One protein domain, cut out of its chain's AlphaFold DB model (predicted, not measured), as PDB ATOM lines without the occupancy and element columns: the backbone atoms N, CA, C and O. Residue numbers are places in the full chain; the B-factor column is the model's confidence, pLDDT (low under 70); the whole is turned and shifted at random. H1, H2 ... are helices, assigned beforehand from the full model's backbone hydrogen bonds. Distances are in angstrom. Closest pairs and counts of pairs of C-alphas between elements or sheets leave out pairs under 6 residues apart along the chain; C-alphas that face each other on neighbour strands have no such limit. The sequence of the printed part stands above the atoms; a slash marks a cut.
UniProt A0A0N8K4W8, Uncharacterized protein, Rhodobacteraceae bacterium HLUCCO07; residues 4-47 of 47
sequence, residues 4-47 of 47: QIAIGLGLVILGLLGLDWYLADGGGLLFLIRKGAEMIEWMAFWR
ATOM      1  N   GLN A   4     -11.908  55.106  20.574       94.88
ATOM      2  CA  GLN A   4     -12.554  54.407  21.685       94.88
ATOM      3  C   GLN A   4     -12.006  52.989  21.897       94.88
ATOM      4  O   GLN A   4     -11.703  52.619  23.029       94.88
ATOM      5  N   ILE A   5     -11.826  52.209  20.824       95.69
ATOM      6  CA  ILE A   5     -11.268  50.851  20.920       95.69
ATOM      7  C   ILE A   5      -9.803  50.910  21.355       95.69
ATOM      8  O   ILE A   5      -9.384  50.111  22.187       95.69
ATOM      9  N   ALA A   6      -9.031  51.869  20.836       95.50
ATOM     10  CA  ALA A   6      -7.630  52.037  21.219       95.50
ATOM     11  C   ALA A   6      -7.480  52.339  22.721       95.50
ATOM     12  O   ALA A   6      -6.668  51.709  23.395       95.50
ATOM     13  N   ILE A   7      -8.308  53.243  23.256       96.62
ATOM     14  CA  ILE A   7      -8.324  53.566  24.689       96.62
ATOM     15  C   ILE A   7      -8.743  52.344  25.514       96.62
ATOM     16  O   ILE A   7      -8.081  52.020  26.498       96.62
ATOM     17  N   GLY A   8      -9.800  51.638  25.100       96.88
ATOM     18  CA  GLY A   8     -10.266  50.434  25.792       96.88
ATOM     19  C   GLY A   8      -9.190  49.350  25.872       96.88
ATOM     20  O   GLY A   8      -8.925  48.821  26.948       96.88
ATOM     21  N   LEU A   9      -8.509  49.070  24.759       96.56
ATOM     22  CA  LEU A   9      -7.408  48.105  24.726       96.56
ATOM     23  C   LEU A   9      -6.216  48.559  25.574       96.56
ATOM     24  O   LEU A   9      -5.646  47.744  26.294       96.56
ATOM     25  N   GLY A  10      -5.867  49.848  25.536       96.88
ATOM     26  CA  GLY A  10      -4.797  50.399  26.367       96.88
ATOM     27  C   GLY A  10      -5.056  50.197  27.860       96.88
ATOM     28  O   GLY A  10      -4.171  49.740  28.581       96.88
ATOM     29  N   LEU A  11      -6.285  50.458  28.318       97.94
ATOM     30  CA  LEU A  11      -6.678  50.236  29.712       97.94
ATOM     31  C   LEU A  11      -6.632  48.756  30.102       97.94
ATOM     32  O   LEU A  11      -6.149  48.430  31.185       97.94
ATOM     33  N   VAL A  12      -7.089  47.862  29.223       97.94
ATOM     34  CA  VAL A  12      -7.029  46.412  29.465       97.94
ATOM     35  C   VAL A  12      -5.583  45.943  29.602       97.94
ATOM     36  O   VAL A  12      -5.264  45.236  30.553       97.94
ATOM     37  N   ILE A  13      -4.696  46.366  28.698       96.81
ATOM     38  CA  ILE A  13      -3.277  45.995  28.742       96.81
ATOM     39  C   ILE A  13      -2.634  46.498  30.038       96.81
ATOM     40  O   ILE A  13      -2.008  45.713  30.745       96.81
ATOM     41  N   LEU A  14      -2.826  47.772  30.396       97.81
ATOM     42  CA  LEU A  14      -2.286  48.324  31.643       97.81
ATOM     43  C   LEU A  14      -2.838  47.607  32.884       97.81
ATOM     44  O   LEU A  14      -2.079  47.325  33.808       97.81
ATOM     45  N   GLY A  15      -4.130  47.267  32.893       97.94
ATOM     46  CA  GLY A  15      -4.748  46.500  33.974       97.94
ATOM     47  C   GLY A  15      -4.140  45.106  34.128       97.94
ATOM     48  O   GLY A  15      -3.816  44.700  35.241       97.94
ATOM     49  N   LEU A  16      -3.917  44.392  33.022       97.19
ATOM     50  CA  LEU A  16      -3.277  43.074  33.037       97.19
ATOM     51  C   LEU A  16      -1.816  43.141  33.495       97.19
ATOM     52  O   LEU A  16      -1.395  42.292  34.273       97.19
ATOM     53  N   LEU A  17      -1.061  44.161  33.076       96.75
ATOM     54  CA  LEU A  17       0.309  44.379  33.550       96.75
ATOM     55  C   LEU A  17       0.349  44.673  35.055       96.75
ATOM     56  O   LEU A  17       1.202  44.141  35.759       96.75
ATOM     57  N   GLY A  18      -0.586  45.485  35.557       97.31
ATOM     58  CA  GLY A  18      -0.715  45.756  36.990       97.31
ATOM     59  C   GLY A  18      -1.089  44.508  37.795       97.31
ATOM     60  O   GLY A  18      -0.521  44.271  38.859       97.31
ATOM     61  N   LEU A  19      -2.000  43.680  37.273       97.75
ATOM     62  CA  LEU A  19      -2.363  42.398  37.883       97.75
ATOM     63  C   LEU A  19      -1.190  41.412  37.894       97.75
ATOM     64  O   LEU A  19      -0.978  40.751  38.904       97.75
ATOM     65  N   ASP A  20      -0.413  41.336  36.812       96.88
ATOM     66  CA  ASP A  20       0.790  40.497  36.730       96.88
ATOM     67  C   ASP A  20       1.859  40.934  37.740       96.88
ATOM     68  O   ASP A  20       2.450  40.105  38.426       96.88
ATOM     69  N   TRP A  21       2.057  42.244  37.902       96.38
ATOM     70  CA  TRP A  21       2.940  42.782  38.935       96.38
ATOM     71  C   TRP A  21       2.469  42.452  40.351       96.38
ATOM     72  O   TRP A  21       3.291  42.132  41.199       96.38
ATOM     73  N   TYR A  22       1.162  42.516  40.611       97.31
ATOM     74  CA  TYR A  22       0.616  42.280  41.947       97.31
ATOM     75  C   TYR A  22       0.542  40.793  42.330       97.31
ATOM     76  O   TYR A  22       0.767  40.447  43.486       97.31
ATOM     77  N   LEU A  23       0.190  39.917  41.385       97.06
ATOM     78  CA  LEU A  23      -0.059  38.496  41.652       97.06
ATOM     79  C   LEU A  23       1.135  37.593  41.330       97.06
ATOM     80  O   LEU A  23       1.238  36.509  41.900       97.06
ATOM     81  N   ALA A  24       1.992  38.001  40.394       95.44
ATOM     82  CA  ALA A  24       3.059  37.169  39.846       95.44
ATOM     83  C   ALA A  24       4.429  37.869  39.844       95.44
ATOM     84  O   ALA A  24       5.339  37.396  39.161       95.44
ATOM     85  N   ASP A  25       4.577  38.990  40.562       93.62
ATOM     86  CA  ASP A  25       5.808  39.794  40.653       93.62
ATOM     87  C   ASP A  25       6.404  40.166  39.275       93.62
ATOM     88  O   ASP A  25       7.620  40.264  39.095       93.62
ATOM     89  N   GLY A  26       5.549  40.339  38.259       92.81
ATOM     90  CA  GLY A  26       5.974  40.643  36.886       92.81
ATOM     91  C   GLY A  26       6.493  39.432  36.095       92.81
ATOM     92  O   GLY A  26       7.074  39.578  35.012       92.81
ATOM     93  N   GLY A  27       6.327  38.221  36.632       96.69
ATOM     94  CA  GLY A  27       6.793  36.978  36.029       96.69
ATOM     95  C   GLY A  27       6.127  36.661  34.689       96.69
ATOM     96  O   GLY A  27       6.806  36.176  33.778       96.69
ATOM     97  N   GLY A  28       4.837  36.969  34.523       95.69
ATOM     98  CA  GLY A  28       4.125  36.748  33.266       95.69
ATOM     99  C   GLY A  28       4.640  37.649  32.147       95.69
ATOM    100  O   GLY A  28       4.886  37.168  31.037       95.69
ATOM    101  N   LEU A  29       4.902  38.928  32.435       95.44
ATOM    102  CA  LEU A  29       5.522  39.846  31.478       95.44
ATOM    103  C   LEU A  29       6.927  39.377  31.068       95.44
ATOM    104  O   LEU A  29       7.245  39.345  29.876       95.44
ATOM    105  N   LEU A  30       7.765  38.977  32.030       96.31
ATOM    106  CA  LEU A  30       9.107  38.457  31.741       96.31
ATOM    107  C   LEU A  30       9.062  37.181  30.893       96.31
ATOM    108  O   LEU A  30       9.876  37.014  29.981       96.31
ATOM    109  N   PHE A  31       8.108  36.290  31.165       96.81
ATOM    110  CA  PHE A  31       7.874  35.094  30.363       96.81
ATOM    111  C   PHE A  31       7.497  35.441  28.915       96.81
ATOM    112  O   PHE A  31       8.110  34.914  27.983       96.81
ATOM    113  N   LEU A  32       6.545  36.361  28.725       96.88
ATOM    114  CA  LEU A  32       6.100  36.830  27.409       96.88
ATOM    115  C   LEU A  32       7.255  37.410  26.588       96.88
ATOM    116  O   LEU A  32       7.408  37.056  25.421       96.88
ATOM    117  N   ILE A  33       8.098  38.253  27.194       97.19
ATOM    118  CA  ILE A  33       9.260  38.849  26.517       97.19
ATOM    119  C   ILE A  33      10.237  37.764  26.053       97.19
ATOM    120  O   ILE A  33      10.661  37.774  24.897       97.19
ATOM    121  N   ARG A  34      10.567  36.800  26.923       97.81
ATOM    122  CA  ARG A  34      11.482  35.697  26.579       97.81
ATOM    123  C   ARG A  34      10.935  34.847  25.435       97.81
ATOM    124  O   ARG A  34      11.664  34.560  24.491       97.81
ATOM    125  N   LYS A  35       9.650  34.485  25.490       97.69
ATOM    126  CA  LYS A  35       9.007  33.704  24.425       97.69
ATOM    127  C   LYS A  35       8.869  34.476  23.119       97.69
ATOM    128  O   LYS A  35       9.034  33.889  22.054       97.69
ATOM    129  N   GLY A  36       8.635  35.784  23.188       97.69
ATOM    130  CA  GLY A  36       8.665  36.658  22.019       97.69
ATOM    131  C   GLY A  36      10.042  36.686  21.353       97.69
ATOM    132  O   GLY A  36      10.122  36.555  20.135       97.69
ATOM    133  N   ALA A  37      11.120  36.793  22.136       97.62
ATOM    134  CA  ALA A  37      12.488  36.754  21.618       97.62
ATOM    135  C   ALA A  37      12.812  35.415  20.930       97.62
ATOM    136  O   ALA A  37      13.289  35.416  19.800       97.62
ATOM    137  N   GLU A  38      12.459  34.288  21.554       97.75
ATOM    138  CA  GLU A  38      12.613  32.949  20.960       97.75
ATOM    139  C   GLU A  38      11.837  32.818  19.637       97.75
ATOM    140  O   GLU A  38      12.343  32.277  18.655       97.75
ATOM    141  N   MET A  39      10.620  33.370  19.570       97.50
ATOM    142  CA  MET A  39       9.830  33.380  18.337       97.50
ATOM    143  C   MET A  39      10.482  34.235  17.244       97.50
ATOM    144  O   MET A  39      10.456  33.854  16.076       97.50
ATOM    145  N   ILE A  40      11.076  35.378  17.604       97.25
ATOM    146  CA  ILE A  40      11.830  36.223  16.668       97.25
ATOM    147  C   ILE A  40      13.041  35.468  16.123       97.25
ATOM    148  O   ILE A  40      13.250  35.483  14.913       97.25
ATOM    149  N   GLU A  41      13.806  34.785  16.975       96.88
ATOM    150  CA  GLU A  41      14.941  33.958  16.547       96.88
ATOM    151  C   GLU A  41      14.500  32.836  15.603       96.88
ATOM    152  O   GLU A  41      15.104  32.640  14.548       96.88
ATOM    153  N   TRP A  42      13.402  32.152  15.929       96.81
ATOM    154  CA  TRP A  42      12.820  31.132  15.063       96.81
ATOM    155  C   TRP A  42      12.423  31.718  13.703       96.81
ATOM    156  O   TRP A  42      12.832  31.193  12.674       96.81
ATOM    157  N   MET A  43      11.701  32.844  13.665       96.62
ATOM    158  CA  MET A  43      11.355  33.523  12.408       96.62
ATOM    159  C   MET A  43      12.597  33.958  11.619       96.62
ATOM    160  O   MET A  43      12.607  33.853  10.396       96.62
ATOM    161  N   ALA A  44      13.645  34.429  12.302       95.81
ATOM    162  CA  ALA A  44      14.901  34.832  11.682       95.81
ATOM    163  C   ALA A  44      15.668  33.652  11.067       95.81
ATOM    164  O   ALA A  44      16.361  33.858  10.075       95.81
ATOM    165  N   PHE A  45      15.529  32.445  11.622       95.00
ATOM    166  CA  PHE A  45      16.067  31.210  11.046       95.00
ATOM    167  C   PHE A  45      15.364  30.807   9.739       95.00
ATOM    168  O   PHE A  45      16.021  30.306   8.830       95.00
ATOM    169  N   TRP A  46      14.048  31.020   9.630       91.75
ATOM    170  CA  TRP A  46      13.280  30.698   8.414       91.75
ATOM    171  C   TRP A  46      13.390  31.739   7.303       91.75
ATOM    172  O   TRP A  46      12.917  31.482   6.195       91.75
ATOM    173  N   ARG A  47      13.952  32.913   7.604       76.56
ATOM    174  CA  ARG A  47      14.288  33.907   6.588       76.56
ATOM    175  C   ARG A  47      15.545  33.483   5.840       76.56
ATOM    176  O   ARG A  47      15.465  33.443   4.595       76.56
TER     177      ARG A  47
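What this domain is: This is residues 4 to 47 of the 47 residues of an uncharacterized protein of Rhodobacteraceae bacterium HLUCCO07 (UniProt A0A0N8K4W8). Two straight helices of similar length meet near their ends and make an open V, with H1 as one arm and H2 as the other. A tight link joins them at the corner, and the far parts of both arms stick out free. The printed part has 44 residues with two named helices, H1 then H2, and no named strand; its class is all helix. It is only just extended, close to loose, with a radius of gyration of the C-alphas of 14.0 A, and flat, spanning 36 by 29 by 6 A.

Where its parts are: Find C-alpha 4 at (-12.554, 54.407, 21.685); from there H1, residues 4 to 24, runs 29.5 A to C-alpha 24. Look next at C-alpha 27 at (6.793, 36.978, 36.029), where H2, residues 27 to 46, begins; it runs 29.1 A to C-alpha 46 at (13.280, 30.698, 8.414).

How they stand to each other: H1 touches H2 with residues 17 to 21 alone, and H2 touches H1 with residues 27 to 29 alone. Look there for their closest C-alphas, those of Asp 20 and Gly 28, 6.1 A apart. Their lines stand at a steep tilt of 66 degrees, opposite ways. In H1 and H2 every O i to N i+4 pair is within hydrogen-bond range.

The domain as a whole: The two C-alphas farthest apart, those of Tyr 22 and Arg 47, are 38.8 A apart. Residues 4 to 15, in H1, and residues 31 to 47, of which 31 to 46 belong to H2, stand free. The printed part has no cut, and no printed residue has a pLDDT under 70.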